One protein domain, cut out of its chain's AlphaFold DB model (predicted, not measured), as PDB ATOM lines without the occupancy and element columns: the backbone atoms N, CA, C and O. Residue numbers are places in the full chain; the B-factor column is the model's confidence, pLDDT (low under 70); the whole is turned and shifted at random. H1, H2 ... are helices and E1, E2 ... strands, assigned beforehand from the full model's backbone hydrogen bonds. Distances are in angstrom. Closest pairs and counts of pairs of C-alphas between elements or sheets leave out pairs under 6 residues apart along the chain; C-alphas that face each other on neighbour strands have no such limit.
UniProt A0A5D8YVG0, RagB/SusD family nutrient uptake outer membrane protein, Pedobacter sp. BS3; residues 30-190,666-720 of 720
ATOM      1  N   PHE A  30      26.258 -18.341   8.589       46.50
ATOM      2  CA  PHE A  30      25.844 -17.192   9.390       46.50
ATOM      3  C   PHE A  30      26.624 -15.951   8.952       46.50
ATOM      4  O   PHE A  30      27.854 -15.916   9.010       46.50
ATOM      5  N   LEU A  31      25.905 -14.909   8.537       54.84
ATOM      6  CA  LEU A  31      26.484 -13.597   8.275       54.84
ATOM      7  C   LEU A  31      26.848 -12.955   9.616       54.84
ATOM      8  O   LEU A  31      26.006 -12.354  10.278       54.84
ATOM      9  N   SER A  32      28.099 -13.116  10.050       58.16
ATOM     10  CA  SER A  32      28.563 -12.477  11.279       58.16
ATOM     11  C   SER A  32      28.514 -10.952  11.128       58.16
ATOM     12  O   SER A  32      29.111 -10.432  10.181       58.16
ATOM     13  N   PRO A  33      27.902 -10.205  12.071       58.97
ATOM     14  CA  PRO A  33      27.974  -8.742  12.090       58.97
ATOM     15  C   PRO A  33      29.413  -8.212  12.098       58.97
ATOM     16  O   PRO A  33      29.664  -7.082  11.685       58.97
ATOM     17  N   VAL A  34      30.379  -9.026  12.545       62.06
ATOM     18  CA  VAL A  34      31.812  -8.704  12.515       62.06
ATOM     19  C   VAL A  34      32.363  -8.657  11.086       62.06
ATOM     20  O   VAL A  34      33.362  -7.990  10.874       62.06
ATOM     21  N   THR A  35      31.738  -9.329  10.113       65.56
ATOM     22  CA  THR A  35      32.275  -9.483   8.746       65.56
ATOM     23  C   THR A  35      31.314  -9.082   7.621       65.56
ATOM     24  O   THR A  35      31.650  -9.294   6.460       65.56
ATOM     25  N   TYR A  36      30.104  -8.594   7.925       77.88
ATOM     26  CA  TYR A  36      29.044  -8.371   6.923       77.88
ATOM     27  C   TYR A  36      28.787  -6.903   6.551       77.88
ATOM     28  O   TYR A  36      28.079  -6.658   5.589       77.88
ATOM     29  N   TYR A  37      29.338  -5.925   7.271       89.12
ATOM     30  CA  TYR A  37      29.056  -4.493   7.067       89.12
ATOM     31  C   TYR A  37      30.276  -3.736   6.516       89.12
ATOM     32  O   TYR A  37      30.607  -2.653   6.981       89.12
ATOM     33  N   GLU A  38      30.981  -4.342   5.565       91.44
ATOM     34  CA  GLU A  38      32.280  -3.892   5.051       91.44
ATOM     35  C   GLU A  38      32.173  -3.057   3.763       91.44
ATOM     36  O   GLU A  38      33.145  -2.412   3.374       91.44
ATOM     37  N   THR A  39      31.007  -3.013   3.104       93.88
ATOM     38  CA  THR A  39      30.798  -2.225   1.872       93.88
ATOM     39  C   THR A  39      29.501  -1.406   1.876       93.88
ATOM     40  O   THR A  39      28.542  -1.725   2.582       93.88
ATOM     41  N   GLU A  40      29.439  -0.366   1.033       95.44
ATOM     42  CA  GLU A  40      28.208   0.399   0.748       95.44
ATOM     43  C   GLU A  40      27.052  -0.519   0.310       95.44
ATOM     44  O   GLU A  40      25.912  -0.355   0.745       95.44
ATOM     45  N   GLU A  41      27.338  -1.507  -0.535       95.62
ATOM     46  CA  GLU A  41      26.355  -2.474  -1.032       95.62
ATOM     47  C   GLU A  41      25.733  -3.284   0.116       95.62
ATOM     48  O   GLU A  41      24.516  -3.431   0.199       95.62
ATOM     49  N   GLN A  42      26.557  -3.738   1.064       94.94
ATOM     50  CA  GLN A  42      26.091  -4.476   2.236       94.94
ATOM     51  C   GLN A  42      25.240  -3.617   3.180       94.94
ATOM     52  O   GLN A  42      24.262  -4.113   3.745       94.94
ATOM     53  N   LEU A  43      25.552  -2.323   3.321       96.81
ATOM     54  CA  LEU A  43      24.683  -1.394   4.049       96.81
ATOM     55  C   LEU A  43      23.327  -1.221   3.358       96.81
ATOM     56  O   LEU A  43      22.304  -1.209   4.040       96.81
ATOM     57  N   ASN A  44      23.298  -1.150   2.025       97.00
ATOM     58  CA  ASN A  44      22.045  -1.101   1.271       97.00
ATOM     59  C   ASN A  44      21.240  -2.405   1.405       97.00
ATOM     60  O   ASN A  44      20.026  -2.349   1.576       97.00
ATOM     61  N   TYR A  45      21.878  -3.580   1.423       95.31
ATOM     62  CA  TYR A  45      21.175  -4.841   1.705       95.31
ATOM     63  C   TYR A  45      20.560  -4.872   3.101       95.31
ATOM     64  O   TYR A  45      19.414  -5.293   3.270       95.31
ATOM     65  N   ALA A  46      21.288  -4.381   4.102       96.19
ATOM     66  CA  ALA A  46      20.750  -4.246   5.443       96.19
ATOM     67  C   ALA A  46      19.600  -3.228   5.502       96.19
ATOM     68  O   ALA A  46      18.600  -3.499   6.160       96.19
ATOM     69  N   LEU A  47      19.694  -2.107   4.780       98.06
ATOM     70  CA  LEU A  47      18.608  -1.130   4.666       98.06
ATOM     71  C   LEU A  47      17.365  -1.753   4.016       98.06
ATOM     72  O   LEU A  47      16.264  -1.612   4.544       98.06
ATOM     73  N   ASN A  48      17.535  -2.527   2.942       95.56
ATOM     74  CA  ASN A  48      16.447  -3.269   2.304       95.56
ATOM     75  C   ASN A  48      15.785  -4.254   3.281       95.56
ATOM     76  O   ASN A  48      14.566  -4.405   3.269       95.56
ATOM     77  N   ALA A  49      16.552  -4.880   4.181       94.56
ATOM     78  CA  ALA A  49      16.004  -5.732   5.237       94.56
ATOM     79  C   ALA A  49      15.215  -4.954   6.312       94.56
ATOM     80  O   ALA A  49      14.378  -5.552   6.992       94.56
ATOM     81  N   VAL A  50      15.451  -3.645   6.473       98.31
ATOM     82  CA  VAL A  50      14.597  -2.756   7.282       98.31
ATOM     83  C   VAL A  50      13.306  -2.439   6.520       98.31
ATOM     84  O   VAL A  50      12.221  -2.614   7.069       98.31
ATOM     85  N   TYR A  51      13.393  -2.053   5.241       97.81
ATOM     86  CA  TYR A  51      12.216  -1.820   4.388       97.81
ATOM     87  C   TYR A  51      11.318  -3.058   4.258       97.81
ATOM     88  O   TYR A  51      10.093  -2.932   4.253       97.81
ATOM     89  N   ALA A  52      11.904  -4.260   4.236       95.19
ATOM     90  CA  ALA A  52      11.180  -5.528   4.139       95.19
ATOM     91  C   ALA A  52      10.124  -5.721   5.248       95.19
ATOM     92  O   ALA A  52       9.141  -6.441   5.060       95.19
ATOM     93  N   THR A  53      10.279  -5.050   6.396       96.88
ATOM     94  CA  THR A  53       9.274  -5.036   7.466       96.88
ATOM     95  C   THR A  53       7.947  -4.426   7.009       96.88
ATOM     96  O   THR A  53       6.901  -4.879   7.468       96.88
ATOM     97  N   LEU A  54       7.942  -3.452   6.091       96.19
ATOM     98  CA  LEU A  54       6.711  -2.841   5.570       96.19
ATOM     99  C   LEU A  54       5.913  -3.820   4.701       96.19
ATOM    100  O   LEU A  54       4.702  -3.930   4.868       96.19
ATOM    101  N   ILE A  55       6.585  -4.569   3.822       93.06
ATOM    102  CA  ILE A  55       5.939  -5.500   2.879       93.06
ATOM    103  C   ILE A  55       5.568  -6.853   3.504       93.06
ATOM    104  O   ILE A  55       4.895  -7.668   2.865       93.06
ATOM    105  N   SER A  56       5.998  -7.127   4.743       92.75
ATOM    106  CA  SER A  56       5.685  -8.386   5.427       92.75
ATOM    107  C   SER A  56       4.177  -8.650   5.435       92.75
ATOM    108  O   SER A  56       3.339  -7.759   5.584       92.75
ATOM    109  N   PHE A  57       3.806  -9.927   5.324       90.75
ATOM    110  CA  PHE A  57       2.404 -10.340   5.427       90.75
ATOM    111  C   PHE A  57       1.776  -9.951   6.774       90.75
ATOM    112  O   PHE A  57       0.570  -9.717   6.858       90.75
ATOM    113  N   ASN A  58       2.607  -9.880   7.817       93.81
ATOM    114  CA  ASN A  58       2.202  -9.531   9.175       93.81
ATOM    115  C   ASN A  58       2.026  -8.015   9.375       93.81
ATOM    116  O   ASN A  58       1.569  -7.601  10.436       93.81
ATOM    117  N   THR A  59       2.362  -7.197   8.375       95.25
ATOM    118  CA  THR A  59       2.237  -5.732   8.386       95.25
ATOM    119  C   THR A  59       1.378  -5.282   7.196       95.25
ATOM    120  O   THR A  59       0.212  -5.687   7.116       95.25
ATOM    121  N   TYR A  60       1.888  -4.456   6.275       94.56
ATOM    122  CA  TYR A  60       1.102  -3.902   5.167       94.56
ATOM    123  C   TYR A  60       0.854  -4.908   4.040       94.56
ATOM    124  O   TYR A  60      -0.109  -4.760   3.293       94.56
ATOM    125  N   GLY A  61       1.613  -6.006   3.966       92.19
ATOM    126  CA  GLY A  61       1.371  -7.058   2.976       92.19
ATOM    127  C   GLY A  61       0.000  -7.732   3.099       92.19
ATOM    128  O   GLY A  61      -0.528  -8.218   2.098       92.19
ATOM    129  N   ASN A  62      -0.599  -7.767   4.299       91.50
ATOM    130  CA  ASN A  62      -1.965  -8.274   4.483       91.50
ATOM    131  C   ASN A  62      -2.633  -7.849   5.799       91.50
ATOM    132  O   ASN A  62      -3.795  -7.457   5.768       91.50
ATOM    133  N   ALA A  63      -1.958  -7.958   6.948       91.88
ATOM    134  CA  ALA A  63      -2.605  -7.753   8.248       91.88
ATOM    135  C   ALA A  63      -3.243  -6.354   8.366       91.88
ATOM    136  O   ALA A  63      -4.459  -6.238   8.553       91.88
ATOM    137  N   MET A  64      -2.458  -5.293   8.173       90.12
ATOM    138  CA  MET A  64      -2.906  -3.901   8.323       90.12
ATOM    139  C   MET A  64      -4.026  -3.519   7.337       90.12
ATOM    140  O   MET A  64      -4.897  -2.722   7.681       90.12
ATOM    141  N   HIS A  65      -4.081  -4.147   6.156       79.50
ATOM    142  CA  HIS A  65      -5.121  -3.940   5.129       79.50
ATOM    143  C   HIS A  65      -5.941  -5.204   4.900       79.50
ATOM    144  O   HIS A  65      -6.183  -5.626   3.768       79.50
ATOM    145  N   GLY A  66      -6.358  -5.855   5.978       74.19
ATOM    146  CA  GLY A  66      -7.090  -7.117   5.870       74.19
ATOM    147  C   GLY A  66      -7.753  -7.545   7.157       74.19
ATOM    148  O   GLY A  66      -8.860  -8.070   7.127       74.19
ATOM    149  N   TYR A  67      -7.065  -7.351   8.280       86.00
ATOM    150  CA  TYR A  67      -7.387  -8.091   9.494       86.00
ATOM    151  C   TYR A  67      -7.277  -7.272  10.782       86.00
ATOM    152  O   TYR A  67      -7.644  -7.782  11.825       86.00
ATOM    153  N   MET A  68      -6.852  -6.003  10.738       91.31
ATOM    154  CA  MET A  68      -6.564  -5.220  11.956       91.31
ATOM    155  C   MET A  68      -7.653  -4.202  12.366       91.31
ATOM    156  O   MET A  68      -7.494  -3.500  13.362       91.31
ATOM    157  N   GLY A  69      -8.771  -4.108  11.633       89.56
ATOM    158  CA  GLY A  69      -9.932  -3.292  12.039       89.56
ATOM    159  C   GLY A  69      -9.673  -1.778  12.036       89.56
ATOM    160  O   GLY A  69     -10.079  -1.071  12.960       89.56
ATOM    161  N   LEU A  70      -8.968  -1.276  11.018       93.25
ATOM    162  CA  LEU A  70      -8.532   0.126  10.932       93.25
ATOM    163  C   LEU A  70      -9.581   1.090  10.336       93.25
ATOM    164  O   LEU A  70      -9.386   2.301  10.395       93.25
ATOM    165  N   GLN A  71     -10.675   0.564   9.774       90.81
ATOM    166  CA  GLN A  71     -11.712   1.321   9.051       90.81
ATOM    167  C   GLN A  71     -12.645   2.088  10.000       90.81
ATOM    168  O   GLN A  71     -13.049   3.206   9.700       90.81
ATOM    169  N   ALA A  72     -12.943   1.523  11.172       94.06
ATOM    170  CA  ALA A  72     -13.832   2.114  12.171       94.06
ATOM    171  C   ALA A  72     -15.218   2.505  11.608       94.06
ATOM    172  O   ALA A  72     -15.978   1.639  11.192       94.06
ATOM    173  N   ASP A  73     -15.584   3.790  11.621       93.75
ATOM    174  CA  ASP A  73     -16.924   4.264  11.243       93.75
ATOM    175  C   ASP A  73     -17.107   4.510   9.735       93.75
ATOM    176  O   ASP A  73     -18.229   4.753   9.288       93.75
ATOM    177  N   GLU A  74     -16.046   4.434   8.929       93.25
ATOM    178  CA  GLU A  74     -16.126   4.658   7.476       93.25
ATOM    179  C   GLU A  74     -16.426   3.370   6.688       93.25
ATOM    180  O   GLU A  74     -16.924   3.404   5.563       93.25
ATOM    181  N   GLY A  75     -16.156   2.211   7.289       91.81
ATOM    182  CA  GLY A  75     -16.396   0.911   6.682       91.81
ATOM    183  C   GLY A  75     -16.329  -0.214   7.702       91.81
ATOM    184  O   GLY A  75     -15.713  -0.078   8.751       91.81
ATOM    185  N   TRP A  76     -16.938  -1.347   7.375       91.00
ATOM    186  CA  TRP A  76     -17.041  -2.489   8.279       91.00
ATOM    187  C   TRP A  76     -16.675  -3.797   7.576       91.00
ATOM    188  O   TRP A  76     -16.774  -3.922   6.352       91.00
ATOM    189  N   PHE A  77     -16.231  -4.778   8.363       90.44
ATOM    190  CA  PHE A  77     -15.809  -6.084   7.862       90.44
ATOM    191  C   PHE A  77     -16.955  -7.094   7.852       90.44
ATOM    192  O   PHE A  77     -17.534  -7.394   8.893       90.44
ATOM    193  N   ARG A  78     -17.207  -7.724   6.699       88.69
ATOM    194  CA  ARG A  78     -18.212  -8.785   6.516       88.69
ATOM    195  C   ARG A  78     -17.740 -10.139   7.064       88.69
ATOM    196  O   ARG A  78     -17.615 -11.118   6.323       88.69
ATOM    197  N   ARG A  79     -17.437 -10.177   8.363       86.00
ATOM    198  CA  ARG A  79     -17.025 -11.346   9.156       86.00
ATOM    199  C   ARG A  79     -17.610 -11.246  10.567       86.00
ATOM    200  O   ARG A  79     -18.051 -10.180  10.968       86.00
ATOM    201  N   THR A  80     -17.574 -12.343  11.318       83.06
ATOM    202  CA  THR A  80     -18.156 -12.434  12.673       83.06
ATOM    203  C   THR A  80     -17.117 -12.649  13.784       83.06
ATOM    204  O   THR A  80     -17.453 -12.640  14.964       83.06
ATOM    205  N   GLY A  81     -15.831 -12.822  13.453       88.69
ATOM    206  CA  GLY A  81     -14.773 -13.006  14.455       88.69
ATOM    207  C   GLY A  81     -13.393 -12.556  13.984       88.69
ATOM    208  O   GLY A  81     -13.151 -12.479  12.777       88.69
ATOM    209  N   GLY A  82     -12.504 -12.278  14.942       91.81
ATOM    210  CA  GLY A  82     -11.137 -11.792  14.737       91.81
ATOM    211  C   GLY A  82     -10.961 -10.290  14.986       91.81
ATOM    212  O   GLY A  82     -11.921  -9.555  15.234       91.81
ATOM    213  N   VAL A  83      -9.714  -9.828  14.872       93.81
ATOM    214  CA  VAL A  83      -9.318  -8.440  15.165       93.81
ATOM    215  C   VAL A  83     -10.052  -7.423  14.293       93.81
ATOM    216  O   VAL A  83     -10.461  -6.371  14.782       93.81
ATOM    217  N   GLN A  84     -10.319  -7.758  13.031       91.94
ATOM    218  CA  GLN A  84     -11.035  -6.894  12.098       91.94
ATOM    219  C   GLN A  84     -12.469  -6.561  12.499       91.94
ATOM    220  O   GLN A  84     -13.044  -5.672  11.892       91.94
ATOM    221  N   VAL A  85     -13.054  -7.269  13.467       93.75
ATOM    222  CA  VAL A  85     -14.406  -7.008  13.992       93.75
ATOM    223  C   VAL A  85     -14.385  -6.746  15.497       93.75
ATOM    224  O   VAL A  85     -15.392  -6.957  16.165       93.75
ATOM    225  N   TYR A  86     -13.230  -6.346  16.042       94.94
ATOM    226  CA  TYR A  86     -13.031  -6.033  17.466       94.94
ATOM    227  C   TYR A  86     -13.356  -7.196  18.427       94.94
ATOM    228  O   TYR A  86     -13.587  -7.008  19.618       94.94
ATOM    229  N   ASN A  87     -13.329  -8.431  17.919       94.00
ATOM    230  CA  ASN A  87     -13.416  -9.647  18.722       94.00
ATOM    231  C   ASN A  87     -11.998 -10.198  18.936       94.00
ATOM    232  O   ASN A  87     -11.591 -11.166  18.290       94.00
ATOM    233  N   VAL A  88     -11.222  -9.487  19.759       93.81
ATOM    234  CA  VAL A  88      -9.793  -9.740  20.006       93.81
ATOM    235  C   VAL A  88      -9.608 -10.484  21.329       93.81
ATOM    236  O   VAL A  88     -10.339 -10.256  22.292       93.81
ATOM    237  N   VAL A  89      -8.586 -11.337  21.383       94.56
ATOM    238  CA  VAL A  89      -8.060 -11.948  22.611       94.56
ATOM    239  C   VAL A  89      -6.568 -11.632  22.749       94.56
ATOM    240  O   VAL A  89      -5.897 -11.345  21.759       94.56
ATOM    241  N   THR A  90      -6.021 -11.698  23.964       95.56
ATOM    242  CA  THR A  90      -4.603 -11.383  24.253       95.56
ATOM    243  C   THR A  90      -3.606 -12.296  23.537       95.56
ATOM    244  O   THR A  90      -2.456 -11.913  23.327       95.56
ATOM    245  N   SER A  91      -4.049 -13.489  23.141       95.62
ATOM    246  CA  SER A  91      -3.289 -14.492  22.391       95.62
ATOM    247  C   SER A  91      -3.547 -14.455  20.878       95.62
ATOM    248  O   SER A  91      -3.191 -15.400  20.171       95.62
ATOM    249  N   ASP A  92      -4.163 -13.386  20.351       95.44
ATOM    250  CA  ASP A  92      -4.473 -13.301  18.924       95.44
ATOM    251  C   ASP A  92      -3.186 -13.365  18.065       95.44
ATOM    252  O   ASP A  92      -2.219 -12.620  18.300       95.44
ATOM    253  N   PRO A  93      -3.140 -14.254  17.054       94.44
ATOM    254  CA  PRO A  93      -1.932 -14.475  16.271       94.44
ATOM    255  C   PRO A  93      -1.577 -13.300  15.356       94.44
ATOM    256  O   PRO A  93      -0.394 -13.118  15.072       94.44
ATOM    257  N   TYR A  94      -2.545 -12.509  14.879       94.31
ATOM    258  CA  TYR A  94      -2.248 -11.335  14.052       94.31
ATOM    259  C   TYR A  94      -1.614 -10.231  14.892       94.31
ATOM    260  O   TYR A  94      -0.606  -9.663  14.476       94.31
ATOM    261  N   ILE A  95      -2.140  -9.995  16.097       96.19
ATOM    262  CA  ILE A  95      -1.578  -9.031  17.052       96.19
ATOM    263  C   ILE A  95      -0.146  -9.419  17.435       96.19
ATOM    264  O   ILE A  95       0.769  -8.599  17.341       96.19
ATOM    265  N   THR A  96       0.062 -10.689  17.793       96.44
ATOM    266  CA  THR A  96       1.374 -11.209  18.210       96.44
ATOM    267  C   THR A  96       2.408 -11.117  17.085       96.44
ATOM    268  O   THR A  96       3.518 -10.630  17.293       96.44
ATOM    269  N   LYS A  97       2.049 -11.538  15.864       96.56
ATOM    270  CA  LYS A  97       2.966 -11.502  14.714       96.56
ATOM    271  C   LYS A  97       3.282 -10.084  14.255       96.56
ATOM    272  O   LYS A  97       4.422  -9.824  13.889       96.56
ATOM    273  N   LEU A  98       2.304  -9.179  14.278       96.94
ATOM    274  CA  LEU A  98       2.523  -7.776  13.932       96.94
ATOM    275  C   LEU A  98       3.488  -7.110  14.918       96.94
ATOM    276  O   LEU A  98       4.437  -6.454  14.491       96.94
ATOM    277  N   TRP A  99       3.284  -7.321  16.222       97.94
ATOM    278  CA  TRP A  99       4.207  -6.851  17.256       97.94
ATOM    279  C   TRP A  99       5.628  -7.368  16.999       97.94
ATOM    280  O   TRP A  99       6.568  -6.578  16.892       97.94
ATOM    281  N   ALA A 100       5.777  -8.685  16.827       97.44
ATOM    282  CA  ALA A 100       7.071  -9.314  16.588       97.44
ATOM    283  C   ALA A 100       7.755  -8.803  15.306       97.44
ATOM    284  O   ALA A 100       8.961  -8.558  15.314       97.44
ATOM    285  N   GLU A 101       7.009  -8.596  14.214       98.00
ATOM    286  CA  GLU A 101       7.570  -8.118  12.945       98.00
ATOM    287  C   GLU A 101       8.103  -6.683  13.053       98.00
ATOM    288  O   GLU A 101       9.199  -6.400  12.566       98.00
ATOM    289  N   PHE A 102       7.390  -5.783  13.738       98.44
ATOM    290  CA  PHE A 102       7.885  -4.419  13.943       98.44
ATOM    291  C   PHE A 102       9.111  -4.379  14.862       98.44
ATOM    292  O   PHE A 102      10.071  -3.676  14.546       98.44
ATOM    293  N   TYR A 103       9.150  -5.172  15.941       97.94
ATOM    294  CA  TYR A 103      10.358  -5.268  16.774       97.94
ATOM    295  C   TYR A 103      11.542  -5.908  16.048       97.94
ATOM    296  O   TYR A 103      12.685  -5.508  16.278       97.94
ATOM    297  N   LYS A 104      11.296  -6.847  15.130       97.25
ATOM    298  CA  LYS A 104      12.327  -7.375  14.230       97.25
ATOM    299  C   LYS A 104      12.862  -6.286  13.294       97.25
ATOM    300  O   LYS A 104      14.076  -6.152  13.168       97.25
ATOM    301  N   GLY A 105      11.989  -5.473  12.695       98.00
ATOM    302  CA  GLY A 105      12.392  -4.324  11.877       98.00
ATOM    303  C   GLY A 105      13.212  -3.294  12.657       98.00
ATOM    304  O   GLY A 105      14.250  -2.835  12.183       98.00
ATOM    305  N   ILE A 106      12.804  -2.996  13.895       98.69
ATOM    306  CA  ILE A 106      13.558  -2.143  14.827       98.69
ATOM    307  C   ILE A 106      14.945  -2.731  15.103       98.69
ATOM    308  O   ILE A 106      15.936  -2.007  15.046       98.69
ATOM    309  N   ASN A 107      15.041  -4.037  15.363       96.94
ATOM    310  CA  ASN A 107      16.323  -4.701  15.585       96.94
ATOM    311  C   ASN A 107      17.234  -4.633  14.347       96.94
ATOM    312  O   ASN A 107      18.420  -4.340  14.484       96.94
ATOM    313  N   ASN A 108      16.685  -4.841  13.145       96.94
ATOM    314  CA  ASN A 108      17.431  -4.698  11.891       96.94
ATOM    315  C   ASN A 108      17.962  -3.267  11.719       96.94
ATOM    316  O   ASN A 108      19.127  -3.081  11.366       96.94
ATOM    317  N   ALA A 109      17.140  -2.258  12.022       98.50
ATOM    318  CA  ALA A 109      17.557  -0.863  11.969       98.50
ATOM    319  C   ALA A 109      18.640  -0.549  13.012       98.50
ATOM    320  O   ALA A 109      19.623   0.107  12.682       98.50
ATOM    321  N   ASN A 110      18.513  -1.052  14.244       97.88
ATOM    322  CA  ASN A 110      19.547  -0.903  15.270       97.88
ATOM    323  C   ASN A 110      20.876  -1.500  14.803       97.88
ATOM    324  O   ASN A 110      21.902  -0.832  14.880       97.88
ATOM    325  N   LEU A 111      20.844  -2.723  14.268       95.31
ATOM    326  CA  LEU A 111      22.039  -3.406  13.790       95.31
ATOM    327  C   LEU A 111      22.700  -2.640  12.635       95.31
ATOM    328  O   LEU A 111      23.914  -2.458  12.642       95.31
ATOM    329  N   LEU A 112      21.921  -2.133  11.676       97.06
ATOM    330  CA  LEU A 112      22.445  -1.278  10.609       97.06
ATOM    331  C   LEU A 112      23.080   0.003  11.174       97.06
ATOM    332  O   LEU A 112      24.217   0.324  10.840       97.06
ATOM    333  N   LEU A 113      22.382   0.714  12.061       97.81
ATOM    334  CA  LEU A 113      22.846   1.985  12.623       97.81
ATOM    335  C   LEU A 113      24.099   1.833  13.497       97.81
ATOM    336  O   LEU A 113      24.960   2.709  13.482       97.81
ATOM    337  N   GLU A 114      24.244   0.722  14.219       96.31
ATOM    338  CA  GLU A 114      25.451   0.401  14.992       96.31
ATOM    339  C   GLU A 114      26.671   0.124  14.100       96.31
ATOM    340  O   GLU A 114      27.807   0.361  14.511       96.31
ATOM    341  N   ASN A 115      26.445  -0.351  12.873       96.00
ATOM    342  CA  ASN A 115      27.494  -0.746  11.931       96.00
ATOM    343  C   ASN A 115      27.681   0.242  10.765       96.00
ATOM    344  O   ASN A 115      28.555   0.036   9.926       96.00
ATOM    345  N   ILE A 116      26.918   1.339  10.728       96.75
ATOM    346  CA  ILE A 116      26.849   2.282   9.597       96.75
ATOM    347  C   ILE A 116      28.198   2.921   9.234       96.75
ATOM    348  O   ILE A 116      28.405   3.314   8.089       96.75
ATOM    349  N   ASN A 117      29.126   3.011  10.192       96.75
ATOM    350  CA  ASN A 117      30.441   3.642  10.032       96.75
ATOM    351  C   ASN A 117      31.580   2.648   9.742       96.75
ATOM    352  O   ASN A 117      32.730   3.066   9.674       96.75
ATOM    353  N   LYS A 118      31.295   1.343   9.622       94.44
ATOM    354  CA  LYS A 118      32.320   0.328   9.338       94.44
ATOM    355  C   LYS A 118      32.962   0.444   7.947       94.44
ATOM    356  O   LYS A 118      34.188   0.399   7.893       94.44
ATOM    357  N   PRO A 119      32.201   0.595   6.845       94.19
ATOM    358  CA  PRO A 119      32.801   0.621   5.516       94.19
ATOM    359  C   PRO A 119      33.391   1.993   5.190       94.19
ATOM    360  O   PRO A 119      32.813   3.023   5.546       94.19
ATOM    361  N   GLU A 120      34.484   2.021   4.431       94.25
ATOM    362  CA  GLU A 120      34.945   3.227   3.735       94.25
ATOM    363  C   GLU A 120      34.066   3.452   2.491       94.25
ATOM    364  O   GLU A 120      33.966   2.578   1.630       94.25
ATOM    365  N   MET A 121      33.361   4.585   2.423       95.69
ATOM    366  CA  MET A 121      32.407   4.906   1.352       95.69
ATOM    367  C   MET A 121      32.153   6.417   1.273       95.69
ATOM    368  O   MET A 121      32.650   7.182   2.096       95.69
ATOM    369  N   ASP A 122      31.344   6.836   0.301       97.75
ATOM    370  CA  ASP A 122      30.863   8.213   0.180       97.75
ATOM    371  C   ASP A 122      29.988   8.608   1.390       97.75
ATOM    372  O   ASP A 122      28.986   7.955   1.697       97.75
ATOM    373  N   GLU A 123      30.361   9.690   2.077       97.19
ATOM    374  CA  GLU A 123      29.658  10.167   3.271       97.19
ATOM    375  C   GLU A 123      28.250  10.703   2.980       97.19
ATOM    376  O   GLU A 123      27.375  10.569   3.836       97.19
ATOM    377  N   GLU A 124      27.978  11.249   1.792       96.94
ATOM    378  CA  GLU A 124      26.621  11.669   1.420       96.94
ATOM    379  C   GLU A 124      25.712  10.452   1.261       96.94
ATOM    380  O   GLU A 124      24.603  10.417   1.796       96.94
ATOM    381  N   LYS A 125      26.213   9.378   0.647       97.62
ATOM    382  CA  LYS A 125      25.462   8.119   0.568       97.62
ATOM    383  C   LYS A 125      25.269   7.472   1.939       97.62
ATOM    384  O   LYS A 125      24.187   6.957   2.228       97.62
ATOM    385  N   ARG A 126      26.286   7.521   2.809       98.38
ATOM    386  CA  ARG A 126      26.189   6.997   4.183       98.38
ATOM    387  C   ARG A 126      25.119   7.743   4.978       98.38
ATOM    388  O   ARG A 126      24.328   7.108   5.677       98.38
ATOM    389  N   LYS A 127      25.074   9.078   4.862       98.38
ATOM    390  CA  LYS A 127      24.043   9.918   5.489       98.38
ATOM    391  C   LYS A 127      22.649   9.502   5.043       98.38
ATOM    392  O   LYS A 127      21.805   9.294   5.907       98.38
ATOM    393  N   VAL A 128      22.434   9.302   3.744       98.50
ATOM    394  CA  VAL A 128      21.134   8.874   3.206       98.50
ATOM    395  C   VAL A 128      20.703   7.529   3.803       98.50
ATOM    396  O   VAL A 128      19.630   7.454   4.400       98.50
ATOM    397  N   ILE A 129      21.569   6.505   3.780       98.69
ATOM    398  CA  ILE A 129      21.271   5.185   4.378       98.69
ATOM    399  C   ILE A 129      20.925   5.319   5.868       98.69
ATOM    400  O   ILE A 129      19.966   4.717   6.355       98.69
ATOM    401  N   LYS A 130      21.698   6.130   6.600       98.75
ATOM    402  CA  LYS A 130      21.459   6.402   8.019       98.75
ATOM    403  C   LYS A 130      20.100   7.070   8.242       98.75
ATOM    404  O   LYS A 130      19.355   6.626   9.113       98.75
ATOM    405  N   GLY A 131      19.785   8.110   7.473       98.81
ATOM    406  CA  GLY A 131      18.534   8.857   7.576       98.81
ATOM    407  C   GLY A 131      17.317   7.965   7.356       98.81
ATOM    408  O   GLY A 131      16.406   7.950   8.182       98.81
ATOM    409  N   GLU A 132      17.338   7.151   6.304       98.81
ATOM    410  CA  GLU A 132      16.255   6.209   6.011       98.81
ATOM    411  C   GLU A 132      16.089   5.162   7.118       98.81
ATOM    412  O   GLU A 132      14.975   4.928   7.586       98.81
ATOM    413  N   ALA A 133      17.187   4.577   7.609       98.81
ATOM    414  CA  ALA A 133      17.142   3.598   8.695       98.81
ATOM    415  C   ALA A 133      16.607   4.194  10.012       98.81
ATOM    416  O   ALA A 133      15.809   3.551  10.699       98.81
ATOM    417  N   GLN A 134      17.008   5.425  10.359       98.75
ATOM    418  CA  GLN A 134      16.491   6.142  11.532       98.75
ATOM    419  C   GLN A 134      14.996   6.427  11.397       98.75
ATOM    420  O   GLN A 134      14.227   6.137  12.318       98.75
ATOM    421  N   PHE A 135      14.569   6.938  10.241       98.94
ATOM    422  CA  PHE A 135      13.161   7.203   9.981       98.94
ATOM    423  C   PHE A 135      12.315   5.928  10.047       98.94
ATOM    424  O   PHE A 135      11.295   5.923  10.731       98.94
ATOM    425  N   LEU A 136      12.735   4.837   9.398       98.94
ATOM    426  CA  LEU A 136      11.996   3.571   9.415       98.94
ATOM    427  C   LEU A 136      11.874   3.009  10.834       98.94
ATOM    428  O   LEU A 136      10.787   2.600  11.237       98.94
ATOM    429  N   ARG A 137      12.950   3.060  11.632       98.88
ATOM    430  CA  ARG A 137      12.903   2.672  13.049       98.88
ATOM    431  C   ARG A 137      11.882   3.505  13.822       98.88
ATOM    432  O   ARG A 137      11.059   2.947  14.548       98.88
ATOM    433  N   ALA A 138      11.922   4.825  13.657       98.94
ATOM    434  CA  ALA A 138      10.975   5.738  14.285       98.94
ATOM    435  C   ALA A 138       9.535   5.474  13.815       98.94
ATOM    436  O   ALA A 138       8.607   5.490  14.618       98.94
ATOM    437  N   TYR A 139       9.338   5.157  12.536       98.94
ATOM    438  CA  TYR A 139       8.036   4.818  11.976       98.94
ATOM    439  C   TYR A 139       7.482   3.497  12.527       98.94
ATOM    440  O   TYR A 139       6.302   3.413  12.858       98.94
ATOM    441  N   PHE A 140       8.312   2.469  12.712       98.88
ATOM    442  CA  PHE A 140       7.874   1.221  13.349       98.88
ATOM    443  C   PHE A 140       7.451   1.454  14.800       98.88
ATOM    444  O   PHE A 140       6.408   0.953  15.227       98.88
ATOM    445  N   TYR A 141       8.195   2.285  15.533       98.94
ATOM    446  CA  TYR A 141       7.767   2.741  16.853       98.94
ATOM    447  C   TYR A 141       6.465   3.534  16.805       98.94
ATOM    448  O   TYR A 141       5.619   3.313  17.666       98.94
ATOM    449  N   LEU A 142       6.267   4.392  15.800       98.81
ATOM    450  CA  LEU A 142       5.026   5.141  15.605       98.81
ATOM    451  C   LEU A 142       3.829   4.200  15.453       98.81
ATOM    452  O   LEU A 142       2.819   4.391  16.126       98.81
ATOM    453  N   ILE A 143       3.936   3.155  14.629       98.12
ATOM    454  CA  ILE A 143       2.860   2.167  14.487       98.12
ATOM    455  C   ILE A 143       2.618   1.419  15.803       98.12
ATOM    456  O   ILE A 143       1.462   1.228  16.186       98.12
ATOM    457  N   LEU A 144       3.675   1.034  16.522       98.62
ATOM    458  CA  LEU A 144       3.540   0.342  17.803       98.62
ATOM    459  C   LEU A 144       2.879   1.234  18.870       98.62
ATOM    460  O   LEU A 144       1.855   0.848  19.425       98.62
ATOM    461  N   VAL A 145       3.390   2.438  19.131       98.56
ATOM    462  CA  VAL A 145       2.865   3.325  20.190       98.56
ATOM    463  C   VAL A 145       1.433   3.765  19.891       98.56
ATOM    464  O   VAL A 145       0.586   3.807  20.783       98.56
ATOM    465  N   ASN A 146       1.124   4.014  18.615       96.44
ATOM    466  CA  ASN A 146      -0.202   4.422  18.169       96.44
ATOM    467  C   ASN A 146      -1.262   3.348  18.442       96.44
ATOM    468  O   ASN A 146      -2.415   3.687  18.692       96.44
ATOM    469  N   ASN A 147      -0.892   2.066  18.388       95.62
ATOM    470  CA  ASN A 147      -1.846   0.969  18.531       95.62
ATOM    471  C   ASN A 147      -1.774   0.243  19.881       95.62
ATOM    472  O   ASN A 147      -2.781  -0.315  20.302       95.62
ATOM    473  N   PHE A 148      -0.631   0.259  20.566       97.56
ATOM    474  CA  PHE A 148      -0.405  -0.465  21.820       97.56
ATOM    475  C   PHE A 148      -0.170   0.452  23.028       97.56
ATOM    476  O   PHE A 148      -0.112  -0.042  24.147       97.56
ATOM    477  N   GLY A 149      -0.047   1.771  22.846       97.56
ATOM    478  CA  GLY A 149       0.213   2.694  23.948       97.56
ATOM    479  C   GLY A 149       1.647   2.572  24.464       97.56
ATOM    480  O   GLY A 149       2.593   2.804  23.717       97.56
ATOM    481  N   ASN A 150       1.820   2.242  25.744       98.12
ATOM    482  CA  ASN A 150       3.146   2.147  26.356       98.12
ATOM    483  C   ASN A 150       3.894   0.915  25.825       98.12
ATOM    484  O   ASN A 150       3.373  -0.202  25.855       98.12
ATOM    485  N   ILE A 151       5.132   1.095  25.363       98.38
ATOM    486  CA  ILE A 151       5.915   0.036  24.709       98.38
ATOM    487  C   ILE A 151       7.405   0.117  25.077       98.38
ATOM    488  O   ILE A 151       7.894   1.207  25.365       98.38
ATOM    489  N   PRO A 152       8.159  -0.998  25.071       97.56
ATOM    490  CA  PRO A 152       9.607  -0.970  25.293       97.56
ATOM    491  C   PRO A 152      10.410  -0.241  24.202       97.56
ATOM    492  O   PRO A 152      10.364  -0.604  23.024       97.56
ATOM    493  N   LEU A 153      11.266   0.707  24.596       97.44
ATOM    494  CA  LEU A 153      12.274   1.290  23.703       97.44
ATOM    495  C   LEU A 153      13.562   0.448  23.671       97.44
ATOM    496  O   LEU A 153      14.459   0.582  24.502       97.44
ATOM    497  N   LYS A 154      13.669  -0.414  22.658       95.31
ATOM    498  CA  LYS A 154      14.857  -1.210  22.311       95.31
ATOM    499  C   LYS A 154      15.753  -0.449  21.327       95.31
ATOM    500  O   LYS A 154      15.580  -0.544  20.118       95.31
ATOM    501  N   LEU A 155      16.728   0.295  21.846       93.69
ATOM    502  CA  LEU A 155      17.599   1.171  21.039       93.69
ATOM    503  C   LEU A 155      18.937   0.545  20.619       93.69
ATOM    504  O   LEU A 155      19.741   1.210  19.968       93.69
ATOM    505  N   LYS A 156      19.176  -0.709  21.007       92.19
ATOM    506  CA  LYS A 156      20.361  -1.492  20.644       92.19
ATOM    507  C   LYS A 156      19.948  -2.783  19.955       92.19
ATOM    508  O   LYS A 156      18.823  -3.250  20.162       92.19
ATOM    509  N   SER A 157      20.818  -3.323  19.111       90.50
ATOM    510  CA  SER A 157      20.596  -4.635  18.512       90.50
ATOM    511  C   SER A 157      20.684  -5.730  19.577       90.50
ATOM    512  O   SER A 157      21.426  -5.613  20.552       90.50
ATOM    513  N   THR A 158      19.893  -6.788  19.411       86.06
ATOM    514  CA  THR A 158      19.924  -7.946  20.302       86.06
ATOM    515  C   THR A 158      21.212  -8.733  20.084       86.06
ATOM    516  O   THR A 158      21.463  -9.267  19.004       86.06
ATOM    517  N   THR A 159      22.012  -8.836  21.139       78.75
ATOM    518  CA  THR A 159      23.328  -9.491  21.146       78.75
ATOM    519  C   THR A 159      23.289 -10.902  21.729       78.75
ATOM    520  O   THR A 159      24.145 -11.728  21.408       78.75
ATOM    521  N   SER A 160      22.297 -11.211  22.571       73.88
ATOM    522  CA  SER A 160      22.111 -12.551  23.132       73.88
ATOM    523  C   SER A 160      20.647 -12.838  23.503       73.88
ATOM    524  O   SER A 160      19.903 -11.910  23.815       73.88
ATOM    525  N   PRO A 161      20.225 -14.117  23.547       64.88
ATOM    526  CA  PRO A 161      18.880 -14.503  23.988       64.88
ATOM    527  C   PRO A 161      18.554 -14.198  25.463       64.88
ATOM    528  O   PRO A 161      17.415 -14.384  25.874       64.88
ATOM    529  N   GLY A 162      19.541 -13.782  26.267       64.06
ATOM    530  CA  GLY A 162      19.412 -13.525  27.707       64.06
ATOM    531  C   GLY A 162      19.505 -12.047  28.088       64.06
ATOM    532  O   GLY A 162      19.869 -11.740  29.223       64.06
ATOM    533  N   GLU A 163      19.255 -11.133  27.146       74.75
ATOM    534  CA  GLU A 163      19.243  -9.701  27.446       74.75
ATOM    535  C   GLU A 163      18.222  -9.354  28.542       74.75
ATOM    536  O   GLU A 163      17.152  -9.968  28.607       74.75
ATOM    537  N   PRO A 164      18.531  -8.375  29.417       77.81
ATOM    538  CA  PRO A 164      17.603  -7.950  30.449       77.81
ATOM    539  C   PRO A 164      16.259  -7.535  29.858       77.81
ATOM    540  O   PRO A 164      16.188  -6.829  28.851       77.81
ATOM    541  N   ASN A 165      15.193  -7.935  30.541       87.69
ATOM    542  CA  ASN A 165      13.847  -7.471  30.254       87.69
ATOM    543  C   ASN A 165      13.774  -5.941  30.326       87.69
ATOM    544  O   ASN A 165      14.257  -5.332  31.282       87.69
ATOM    545  N   ILE A 166      13.166  -5.324  29.310       92.88
ATOM    546  CA  ILE A 166      13.027  -3.867  29.205       92.88
ATOM    547  C   ILE A 166      11.584  -3.501  29.573       92.88
ATOM    548  O   ILE A 166      10.667  -4.030  28.937       92.88
ATOM    549  N   PRO A 167      11.351  -2.636  30.578       95.81
ATOM    550  CA  PRO A 167      10.003  -2.200  30.930       95.81
ATOM    551  C   PRO A 167       9.376  -1.364  29.806       95.81
ATOM    552  O   PRO A 167      10.073  -0.840  28.933       95.81
ATOM    553  N   GLN A 168       8.052  -1.215  29.827       97.06
ATOM    554  CA  GLN A 168       7.379  -0.292  28.915       97.06
ATOM    555  C   GLN A 168       7.797   1.155  29.193       97.06
ATOM    556  O   GLN A 168       7.862   1.595  30.339       97.06
ATOM    557  N   THR A 169       8.027   1.907  28.124       98.38
ATOM    558  CA  THR A 169       8.207   3.354  28.166       98.38
ATOM    559  C   THR A 169       6.845   4.033  27.977       98.38
ATOM    560  O   THR A 169       6.065   3.590  27.121       98.38
ATOM    561  N   PRO A 170       6.524   5.096  28.741       98.25
ATOM    562  CA  PRO A 170       5.301   5.865  28.545       98.25
ATOM    563  C   PRO A 170       5.143   6.355  27.103       98.25
ATOM    564  O   PRO A 170       6.097   6.840  26.495       98.25
ATOM    565  N   ALA A 171       3.925   6.288  26.560       98.06
ATOM    566  CA  ALA A 171       3.649   6.630  25.164       98.06
ATOM    567  C   ALA A 171       4.156   8.030  24.770       98.06
ATOM    568  O   ALA A 171       4.686   8.202  23.675       98.06
ATOM    569  N   LYS A 172       4.055   9.021  25.670       98.44
ATOM    570  CA  LYS A 172       4.569  10.379  25.432       98.44
ATOM    571  C   LYS A 172       6.077  10.386  25.149       98.44
ATOM    572  O   LYS A 172       6.499  10.966  24.155       98.44
ATOM    573  N   GLU A 173       6.865   9.703  25.975       98.75
ATOM    574  CA  GLU A 173       8.325   9.614  25.819       98.75
ATOM    575  C   GLU A 173       8.711   8.845  24.545       98.75
ATOM    576  O   GLU A 173       9.675   9.195  23.865       98.75
ATOM    577  N   VAL A 174       7.924   7.830  24.164       98.81
ATOM    578  CA  VAL A 174       8.099   7.126  22.885       98.81
ATOM    579  C   VAL A 174       7.867   8.072  21.704       98.81
ATOM    580  O   VAL A 174       8.682   8.105  20.784       98.81
ATOM    581  N   TYR A 175       6.804   8.882  21.730       98.81
ATOM    582  CA  TYR A 175       6.560   9.903  20.707       98.81
ATOM    583  C   TYR A 175       7.671  10.960  20.643       98.81
ATOM    584  O   TYR A 175       8.085  11.344  19.550       98.81
ATOM    585  N   GLU A 176       8.197  11.402  21.784       98.75
ATOM    586  CA  GLU A 176       9.325  12.339  21.836       98.75
ATOM    587  C   GLU A 176      10.595  11.740  21.212       98.75
ATOM    588  O   GLU A 176      11.288  12.415  20.444       98.75
ATOM    589  N   PHE A 177      10.872  10.456  21.467       98.81
ATOM    590  CA  PHE A 177      11.941   9.723  20.788       98.81
ATOM    591  C   PHE A 177      11.718   9.656  19.267       98.81
ATOM    592  O   PHE A 177      12.643   9.940  18.505       98.81
ATOM    593  N   ILE A 178      10.497   9.331  18.826       98.94
ATOM    594  CA  ILE A 178      10.128   9.263  17.404       98.94
ATOM    595  C   ILE A 178      10.377  10.609  16.718       98.94
ATOM    596  O   ILE A 178      11.062  10.653  15.697       98.94
ATOM    597  N   LEU A 179       9.866  11.707  17.286       98.88
ATOM    598  CA  LEU A 179      10.047  13.045  16.723       98.88
ATOM    599  C   LEU A 179      11.526  13.412  16.619       98.88
ATOM    600  O   LEU A 179      11.959  13.910  15.583       98.88
ATOM    601  N   LYS A 180      12.315  13.129  17.660       98.75
ATOM    602  CA  LYS A 180      13.759  13.376  17.642       98.75
ATOM    603  C   LYS A 180      14.443  12.638  16.486       98.75
ATOM    604  O   LYS A 180      15.202  13.253  15.743       98.75
ATOM    605  N   GLU A 181      14.179  11.344  16.327       98.69
ATOM    606  CA  GLU A 181      14.777  10.537  15.256       98.69
ATOM    607  C   GLU A 181      14.356  11.017  13.867       98.69
ATOM    608  O   GLU A 181      15.205  11.155  12.990       98.69
ATOM    609  N   MET A 182      13.069  11.316  13.668       98.88
ATOM    610  CA  MET A 182      12.566  11.790  12.377       98.88
ATOM    611  C   MET A 182      13.124  13.173  12.017       98.88
ATOM    612  O   MET A 182      13.472  13.399  10.864       98.88
ATOM    613  N   ILE A 183      13.271  14.085  12.984       98.88
ATOM    614  CA  ILE A 183      13.861  15.414  12.749       98.88
ATOM    615  C   ILE A 183      15.338  15.311  12.356       98.88
ATOM    616  O   ILE A 183      15.801  16.082  11.517       98.88
ATOM    617  N   GLU A 184      16.092  14.373  12.934       98.75
ATOM    618  CA  GLU A 184      17.466  14.125  12.485       98.75
ATOM    619  C   GLU A 184      17.502  13.441  11.115       98.75
ATOM    620  O   GLU A 184      18.290  13.846  10.265       98.75
ATOM    621  N   ALA A 185      16.619  12.471  10.861       98.81
ATOM    622  CA  ALA A 185      16.514  11.803   9.567       98.81
ATOM    623  C   ALA A 185      16.171  12.774   8.425       98.81
ATOM    624  O   ALA A 185      16.738  12.661   7.342       98.81
ATOM    625  N   GLU A 186      15.300  13.759   8.669       98.75
ATOM    626  CA  GLU A 186      14.888  14.770   7.683       98.75
ATOM    627  C   GLU A 186      16.077  15.516   7.066       98.75
ATOM    628  O   GLU A 186      16.070  15.815   5.871       98.75
ATOM    629  N   LYS A 187      17.133  15.750   7.854       98.56
ATOM    630  CA  LYS A 187      18.356  16.438   7.415       98.56
ATOM    631  C   LYS A 187      19.253  15.567   6.533       98.56
ATOM    632  O   LYS A 187      20.165  16.095   5.905       98.56
ATOM    633  N   LEU A 188      19.045  14.251   6.549       98.69
ATOM    634  CA  LEU A 188      19.937  13.255   5.956       98.69
ATOM    635  C   LEU A 188      19.363  12.609   4.690       98.69
ATOM    636  O   LEU A 188      20.132  12.131   3.861       98.69
ATOM    637  N   VAL A 189      18.036  12.560   4.553       98.56
ATOM    638  CA  VAL A 189      17.363  11.935   3.405       98.56
ATOM    639  C   VAL A 189      17.266  12.876   2.202       98.56
ATOM    640  O   VAL A 189      17.218  14.103   2.337       98.56
ATOM    641  N   LEU A 190      17.191  12.281   1.012       98.31
ATOM    642  CA  LEU A 190      17.079  13.005  -0.254       98.31
ATOM    643  C   LEU A 190      15.679  13.621  -0.437       98.31
ATOM    644  O   LEU A 190      14.682  13.075   0.058       98.31
ATOM    645  N   ASN A 666     -13.344  10.266  20.186       96.69
ATOM    646  CA  ASN A 666     -14.728   9.921  19.852       96.69
ATOM    647  C   ASN A 666     -14.891   8.534  19.207       96.69
ATOM    648  O   ASN A 666     -15.992   8.190  18.787       96.69
ATOM    649  N   PHE A 667     -13.845   7.697  19.174       97.12
ATOM    650  CA  PHE A 667     -13.914   6.333  18.625       97.12
ATOM    651  C   PHE A 667     -15.131   5.540  19.126       97.12
ATOM    652  O   PHE A 667     -15.975   5.157  18.326       97.12
ATOM    653  N   VAL A 668     -15.278   5.345  20.439       96.25
ATOM    654  CA  VAL A 668     -16.374   4.527  20.999       96.25
ATOM    655  C   VAL A 668     -17.752   5.124  20.695       96.25
ATOM    656  O   VAL A 668     -18.701   4.388  20.439       96.25
ATOM    657  N   GLU A 669     -17.875   6.450  20.717       96.19
ATOM    658  CA  GLU A 669     -19.122   7.146  20.387       96.19
ATOM    659  C   GLU A 669     -19.520   6.909  18.928       96.19
ATOM    660  O   GLU A 669     -20.642   6.491  18.649       96.19
ATOM    661  N   ARG A 670     -18.577   7.085  18.000       95.44
ATOM    662  CA  ARG A 670     -18.795   6.859  16.568       95.44
ATOM    663  C   ARG A 670     -19.150   5.407  16.265       95.44
ATOM    664  O   ARG A 670     -20.035   5.156  15.451       95.44
ATOM    665  N   MET A 671     -18.538   4.453  16.967       95.31
ATOM    666  CA  MET A 671     -18.896   3.041  16.821       95.31
ATOM    667  C   MET A 671     -20.319   2.747  17.320       95.31
ATOM    668  O   MET A 671     -21.037   1.990  16.673       95.31
ATOM    669  N   LYS A 672     -20.775   3.384  18.409       94.12
ATOM    670  CA  LYS A 672     -22.165   3.255  18.892       94.12
ATOM    671  C   LYS A 672     -23.185   3.803  17.896       94.12
ATOM    672  O   LYS A 672     -24.193   3.144  17.672       94.12
ATOM    673  N   ILE A 673     -22.897   4.935  17.251       91.56
ATOM    674  CA  ILE A 673     -23.748   5.471  16.173       91.56
ATOM    675  C   ILE A 673     -23.916   4.426  15.057       91.56
ATOM    676  O   ILE A 673     -25.029   4.188  14.594       91.56
ATOM    677  N   GLY A 674     -22.837   3.726  14.689       90.12
ATOM    678  CA  GLY A 674     -22.897   2.629  13.720       90.12
ATOM    679  C   GLY A 674     -23.802   1.465  14.150       90.12
ATOM    680  O   GLY A 674     -24.468   0.867  13.305       90.12
ATOM    681  N   VAL A 675     -23.899   1.157  15.452       90.62
ATOM    682  CA  VAL A 675     -24.851   0.147  15.960       90.62
ATOM    683  C   VAL A 675     -26.286   0.556  15.648       90.62
ATOM    684  O   VAL A 675     -27.049  -0.263  15.135       90.62
ATOM    685  N   ASP A 676     -26.639   1.806  15.943       87.12
ATOM    686  CA  ASP A 676     -27.996   2.320  15.764       87.12
ATOM    687  C   ASP A 676     -28.376   2.382  14.276       87.12
ATOM    688  O   ASP A 676     -29.472   1.959  13.902       87.12
ATOM    689  N   GLU A 677     -27.449   2.808  13.409       83.00
ATOM    690  CA  GLU A 677     -27.640   2.810  11.950       83.00
ATOM    691  C   GLU A 677     -27.944   1.404  11.409       83.00
ATOM    692  O   GLU A 677     -28.923   1.199  10.684       83.00
ATOM    693  N   PHE A 678     -27.132   0.409  11.783       83.50
ATOM    694  CA  PHE A 678     -27.305  -0.960  11.295       83.50
ATOM    695  C   PHE A 678     -28.503  -1.674  11.922       83.50
ATOM    696  O   PHE A 678     -29.137  -2.492  11.253       83.50
ATOM    697  N   ALA A 679     -28.849  -1.376  13.175       80.69
ATOM    698  CA  ALA A 679     -29.999  -1.984  13.841       80.69
ATOM    699  C   ALA A 679     -31.330  -1.631  13.157       80.69
ATOM    700  O   ALA A 679     -32.259  -2.439  13.183       80.69
ATOM    701  N   ILE A 680     -31.423  -0.457  12.525       77.88
ATOM    702  CA  ILE A 680     -32.636  -0.007  11.832       77.88
ATOM    703  C   ILE A 680     -32.773  -0.673  10.458       77.88
ATOM    704  O   ILE A 680     -33.846  -1.156  10.104       77.88
ATOM    705  N   GLU A 681     -31.699  -0.701   9.670       73.44
ATOM    706  CA  GLU A 681     -31.767  -1.111   8.260       73.44
ATOM    707  C   GLU A 681     -31.403  -2.580   8.015       73.44
ATOM    708  O   GLU A 681     -31.833  -3.167   7.020       73.44
ATOM    709  N   ALA A 682     -30.592  -3.181   8.890       76.38
ATOM    710  CA  ALA A 682     -30.019  -4.510   8.695       76.38
ATOM    711  C   ALA A 682     -29.747  -5.247  10.032       76.38
ATOM    712  O   ALA A 682     -28.614  -5.669  10.281       76.38
ATOM    713  N   PRO A 683     -30.765  -5.455  10.896       67.31
ATOM    714  CA  PRO A 683     -30.586  -5.882  12.291       67.31
ATOM    715  C   PRO A 683     -29.933  -7.260  12.479       67.31
ATOM    716  O   PRO A 683     -29.402  -7.547  13.548       67.31
ATOM    717  N   THR A 684     -29.981  -8.123  11.463       67.31
ATOM    718  CA  THR A 684     -29.402  -9.477  11.480       67.31
ATOM    719  C   THR A 684     -28.046  -9.558  10.773       67.31
ATOM    720  O   THR A 684     -27.526 -10.651  10.552       67.31
ATOM    721  N   ASN A 685     -27.476  -8.420  10.372       79.12
ATOM    722  CA  ASN A 685     -26.226  -8.372   9.631       79.12
ATOM    723  C   ASN A 685     -25.006  -8.350  10.569       79.12
ATOM    724  O   ASN A 685     -25.026  -7.690  11.608       79.12
ATOM    725  N   ALA A 686     -23.913  -9.001  10.155       83.06
ATOM    726  CA  ALA A 686     -22.620  -8.983  10.845       83.06
ATOM    727  C   ALA A 686     -22.069  -7.562  11.097       83.06
ATOM    728  O   ALA A 686     -21.280  -7.368  12.019       83.06
ATOM    729  N   GLY A 687     -22.524  -6.551  10.345       85.31
ATOM    730  CA  GLY A 687     -22.223  -5.145  10.626       85.31
ATOM    731  C   GLY A 687     -22.655  -4.696  12.027       85.31
ATOM    732  O   GLY A 687     -21.905  -3.995  12.698       85.31
ATOM    733  N   VAL A 688     -23.801  -5.170  12.533       88.00
ATOM    734  CA  VAL A 688     -24.248  -4.859  13.903       88.00
ATOM    735  C   VAL A 688     -23.245  -5.387  14.934       88.00
ATOM    736  O   VAL A 688     -22.920  -4.686  15.891       88.00
ATOM    737  N   GLU A 689     -22.738  -6.609  14.748       89.56
ATOM    738  CA  GLU A 689     -21.736  -7.208  15.639       89.56
ATOM    739  C   GLU A 689     -20.400  -6.467  15.558       89.56
ATOM    740  O   GLU A 689     -19.824  -6.160  16.597       89.56
ATOM    741  N   TYR A 690     -19.949  -6.104  14.351       92.56
ATOM    742  CA  TYR A 690     -18.746  -5.291  14.141       92.56
ATOM    743  C   TYR A 690     -18.768  -4.016  14.997       92.56
ATOM    744  O   TYR A 690     -17.819  -3.753  15.734       92.56
ATOM    745  N   PHE A 691     -19.867  -3.258  14.954       93.88
ATOM    746  CA  PHE A 691     -19.990  -2.027  15.735       93.88
ATOM    747  C   PHE A 691     -20.168  -2.287  17.235       93.88
ATOM    748  O   PHE A 691     -19.558  -1.594  18.047       93.88
ATOM    749  N   LYS A 692     -20.950  -3.306  17.623       93.06
ATOM    750  CA  LYS A 692     -21.177  -3.656  19.039       93.06
ATOM    751  C   LYS A 692     -19.921  -4.156  19.748       93.06
ATOM    752  O   LYS A 692     -19.773  -3.915  20.942       93.06
ATOM    753  N   ASN A 693     -19.048  -4.863  19.035       94.44
ATOM    754  CA  ASN A 693     -17.818  -5.412  19.598       94.44
ATOM    755  C   ASN A 693     -16.796  -4.322  19.944       94.44
ATOM    756  O   ASN A 693     -15.955  -4.544  20.810       94.44
ATOM    757  N   ALA A 694     -16.858  -3.159  19.287       95.25
ATOM    758  CA  ALA A 694     -15.938  -2.060  19.535       95.25
ATOM    759  C   ALA A 694     -16.278  -1.335  20.844       95.25
ATOM    760  O   ALA A 694     -17.278  -0.624  20.958       95.25
ATOM    761  N   THR A 695     -15.409  -1.481  21.839       95.12
ATOM    762  CA  THR A 695     -15.577  -0.881  23.165       95.12
ATOM    763  C   THR A 695     -14.360  -0.039  23.559       95.12
ATOM    764  O   THR A 695     -13.431   0.158  22.776       95.12
ATOM    765  N   ALA A 696     -14.349   0.486  24.788       95.00
ATOM    766  CA  ALA A 696     -13.242   1.299  25.290       95.00
ATOM    767  C   ALA A 696     -11.899   0.547  25.329       95.00
ATOM    768  O   ALA A 696     -10.863   1.177  25.129       95.00
ATOM    769  N   ARG A 697     -11.900  -0.782  25.523       95.19
ATOM    770  CA  ARG A 697     -10.661  -1.579  25.484       95.19
ATOM    771  C   ARG A 697     -10.026  -1.567  24.093       95.19
ATOM    772  O   ARG A 697      -8.812  -1.565  23.991       95.19
ATOM    773  N   ASP A 698     -10.836  -1.495  23.031       95.25
ATOM    774  CA  ASP A 698     -10.408  -1.624  21.630       95.25
ATOM    775  C   ASP A 698      -9.776  -0.346  21.062       95.25
ATOM    776  O   ASP A 698      -9.296  -0.332  19.921       95.25
ATOM    777  N   VAL A 699      -9.747   0.722  21.868       95.06
ATOM    778  CA  VAL A 699      -8.980   1.942  21.602       95.06
ATOM    779  C   VAL A 699      -7.499   1.612  21.389       95.06
ATOM    780  O   VAL A 699      -6.885   2.145  20.463       95.06
ATOM    781  N   LEU A 700      -6.959   0.698  22.201       95.81
ATOM    782  CA  LEU A 700      -5.630   0.111  22.050       95.81
ATOM    783  C   LEU A 700      -5.758  -1.405  21.874       95.81
ATOM    784  O   LEU A 700      -6.692  -2.031  22.361       95.81
ATOM    785  N   TRP A 701      -4.815  -2.020  21.181       96.38
ATOM    786  CA  TRP A 701      -4.703  -3.473  21.143       96.38
ATOM    787  C   TRP A 701      -4.093  -4.016  22.440       96.38
ATOM    788  O   TRP A 701      -3.357  -3.289  23.115       96.38
ATOM    789  N   PRO A 702      -4.356  -5.285  22.801       97.56
ATOM    790  CA  PRO A 702      -3.690  -5.900  23.940       97.56
ATOM    791  C   PRO A 702      -2.188  -6.019  23.675       97.56
ATOM    792  O   PRO A 702      -1.770  -6.337  22.560       97.56
ATOM    793  N   ILE A 703      -1.373  -5.848  24.714       98.12
ATOM    794  CA  ILE A 703       0.015  -6.313  24.680       98.12
ATOM    795  C   ILE A 703      -0.022  -7.847  24.553       98.12
ATOM    796  O   ILE A 703      -0.718  -8.481  25.362       98.12
ATOM    797  N   PRO A 704       0.672  -8.451  23.562       97.44
ATOM    798  CA  PRO A 704       0.562  -9.882  23.300       97.44
ATOM    799  C   PRO A 704       0.902 -10.728  24.528       97.44
ATOM    800  O   PRO A 704       1.921 -10.514  25.185       97.44
ATOM    801  N   GLU A 705       0.076 -11.730  24.819       95.94
ATOM    802  CA  GLU A 705       0.252 -12.600  25.988       95.94
ATOM    803  C   GLU A 705       1.603 -13.326  25.979       95.94
ATOM    804  O   GLU A 705       2.286 -13.386  27.000       95.94
ATOM    805  N   GLN A 706       2.027 -13.803  24.805       94.06
ATOM    806  CA  GLN A 706       3.324 -14.455  24.628       94.06
ATOM    807  C   GLN A 706       4.488 -13.520  24.990       94.06
ATOM    808  O   GLN A 706       5.443 -13.943  25.636       94.06
ATOM    809  N   GLU A 707       4.392 -12.240  24.630       94.38
ATOM    810  CA  GLU A 707       5.429 -11.242  24.908       94.38
ATOM    811  C   GLU A 707       5.482 -10.887  26.394       94.38
ATOM    812  O   GLU A 707       6.568 -10.765  26.954       94.38
ATOM    813  N   ARG A 708       4.327 -10.802  27.065       95.00
ATOM    814  CA  ARG A 708       4.261 -10.630  28.527       95.00
ATOM    815  C   ARG A 708       4.820 -11.838  29.282       95.00
ATOM    816  O   ARG A 708       5.403 -11.678  30.350       95.00
ATOM    817  N   GLY A 709       4.670 -13.042  28.727       92.88
ATOM    818  CA  GLY A 709       5.293 -14.253  29.263       92.88
ATOM    819  C   GLY A 709       6.821 -14.247  29.144       92.88
ATOM    820  O   GLY A 709       7.504 -14.721  30.050       92.88
ATOM    821  N   LEU A 710       7.361 -13.689  28.054       91.50
ATOM    822  CA  LEU A 710       8.808 -13.536  27.844       91.50
ATOM    823  C   LEU A 710       9.396 -12.382  28.669       91.50
ATOM    824  O   LEU A 710      10.493 -12.502  29.210       91.50
ATOM    825  N   ASN A 711       8.653 -11.283  28.784       93.75
ATOM    826  CA  ASN A 711       9.035 -10.094  29.523       93.75
ATOM    827  C   ASN A 711       7.957  -9.752  30.574       93.75
ATOM    828  O   ASN A 711       7.011  -9.019  30.275       93.75
ATOM    829  N   PRO A 712       8.107 -10.226  31.826       93.44
ATOM    830  CA  PRO A 712       7.149  -9.982  32.902       93.44
ATOM    831  C   PRO A 712       7.094  -8.522  33.381       93.44
ATOM    832  O   PRO A 712       6.301  -8.218  34.264       93.44
ATOM    833  N   LEU A 713       7.917  -7.618  32.829       95.62
ATOM    834  CA  LEU A 713       7.838  -6.174  33.087       95.62
ATOM    835  C   LEU A 713       6.831  -5.459  32.166       95.62
ATOM    836  O   LEU A 713       6.744  -4.234  32.198       95.62
ATOM    837  N   LEU A 714       6.130  -6.199  31.300       96.44
ATOM    838  CA  LEU A 714       5.097  -5.663  30.420       96.44
ATOM    839  C   LEU A 714       3.718  -5.739  31.089       96.44
ATOM    840  O   LEU A 714       3.131  -6.819  31.253       96.44
ATOM    841  N   ASP A 715       3.177  -4.571  31.406       95.75
ATOM    842  CA  ASP A 715       1.807  -4.394  31.860       95.75
ATOM    843  C   ASP A 715       0.821  -4.489  30.691       95.75
ATOM    844  O   ASP A 715       1.150  -4.263  29.522       95.75
ATOM    845  N   GLN A 716      -0.419  -4.851  31.017       96.44
ATOM    846  CA  GLN A 716      -1.497  -4.935  30.041       96.44
ATOM    847  C   GLN A 716      -2.229  -3.591  29.909       96.44
ATOM    848  O   GLN A 716      -2.388  -2.852  30.882       96.44
ATOM    849  N   ASN A 717      -2.706  -3.293  28.701       95.81
ATOM    850  CA  ASN A 717      -3.565  -2.146  28.435       95.81
ATOM    851  C   ASN A 717      -4.918  -2.290  29.145       95.81
ATOM    852  O   ASN A 717      -5.454  -3.386  29.285       95.81
ATOM    853  N   TYR A 718      -5.492  -1.168  29.582       90.44
ATOM    854  CA  TYR A 718      -6.744  -1.174  30.338       90.44
ATOM    855  C   TYR A 718      -7.879  -1.894  29.585       90.44
ATOM    856  O   TYR A 718      -8.190  -1.561  28.442       90.44
ATOM    857  N   GLY A 719      -8.524  -2.848  30.262       89.75
ATOM    858  CA  GLY A 719      -9.648  -3.626  29.731       89.75
ATOM    859  C   GLY A 719      -9.271  -4.932  29.019       89.75
ATOM    860  O   GLY A 719     -10.186  -5.625  28.568       89.75
ATOM    861  N   TRP A 720      -7.976  -5.262  28.930       92.62
ATOM    862  CA  TRP A 720      -7.447  -6.500  28.340       92.62
ATOM    863  C   TRP A 720      -6.953  -7.519  29.362       92.62
ATOM    864  O   TRP A 720      -6.525  -7.112  30.468       92.62
TER     865      TRP A 720
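AT A GLANCE: This is residues 30 to 190 and 666 to 720 of the 720 residues of the protein "RagB/SusD family nutrient uptake outer membrane protein" of Pedobacter sp. BS3 (UniProt A0A5D8YVG0). Three long helices, H1, H2 and H3, lie side by side in an up-and-down bundle, with H4 packed on the outside of H3. At one end of the long axis sits a smaller head, the helical hairpin of H5 and H6 with the short strand E1 near H6, and from it the chain runs through H7 to H8 near the beginning of H2. The printed part has 216 residues with eight named helices and one named strand, in the order H1 E1 H2 H3 H4 H5 H6 H7 H8, and is mostly helix. It is elongated, 68 by 38 by 32 A, and only just compact, close to loose, with a radius of gyration of the C-alphas of 20.0 A.

IN THESE COORDINATES: The longest helix, H3, residues 123 to 148, measures 36.9 A from C-alpha 123 at (29.658, 10.167, 3.271) to C-alpha 148 at (-0.405, -0.465, 21.820). H2, residues 93 to 115, is 32.8 A long. H1, residues 40 to 55, is 23.1 A long and begins with C-alpha 40 at (28.208, 0.399, 0.748). H4, residues 171 to 186, is 22.3 A long, and H5, residues 667 to 681, 21.9 A. E1 is residues 75 to 77, H6 686 to 693, H7 696 to 699 and H8 705 to 710.

HOW THE PARTS SIT: H3 touches H2 in a helical hairpin, a shallow tilt of 26 degrees, opposite ways, closest at the C-alphas of Ile 106 and Arg 137, 5.2 A. H3 and H4 also form a hairpin and touch, with the C-alphas of Gly 131 and Ala 185 closest at 4.1 A. With residues 126 to 136 alone H3 touches H1, closest at Leu 47 and Ala 133, C-alphas 6.4 A apart. H1 and H2 touch, opposite ways at a shallow tilt of 17 degrees, with the C-alphas of Val 50 and Gly 105 closest at 5.3 A. H4 is apart from H1 and H2. H8 only just touches H2, with 3 pairs of C-alphas within 8 A. H5 and H6, a hairpin, touch at a shallow tilt of 33 degrees, only just short of steep; their closest C-alphas, Met 671 and Phe 691, are 5.3 A apart. E1 pairs with no named strand; its closest C-alpha to H6 is that of Trp 76, 6.3 A from Gly 687. Every O i to N i+4 pair is within hydrogen-bond range in H2, H3, H4, H6 and H8, against 9 of 12 in H1 and 10 of 11 in H5; H7 is too short for such a pair.

THE WHOLE: The C-alphas farthest apart, of Glu 120 and Ile 680, are 68.1 A apart. Residues 191 to 665 are not printed, and C-alphas 190 and 666 are 37.8 A apart across the cut. The links H1 to E1, E1 to H2 and H3 to H4 are long. Mean pLDDT of the printed part is 92.5; residues 30 to 35, 161 to 162 and 683 to 684 are under 70.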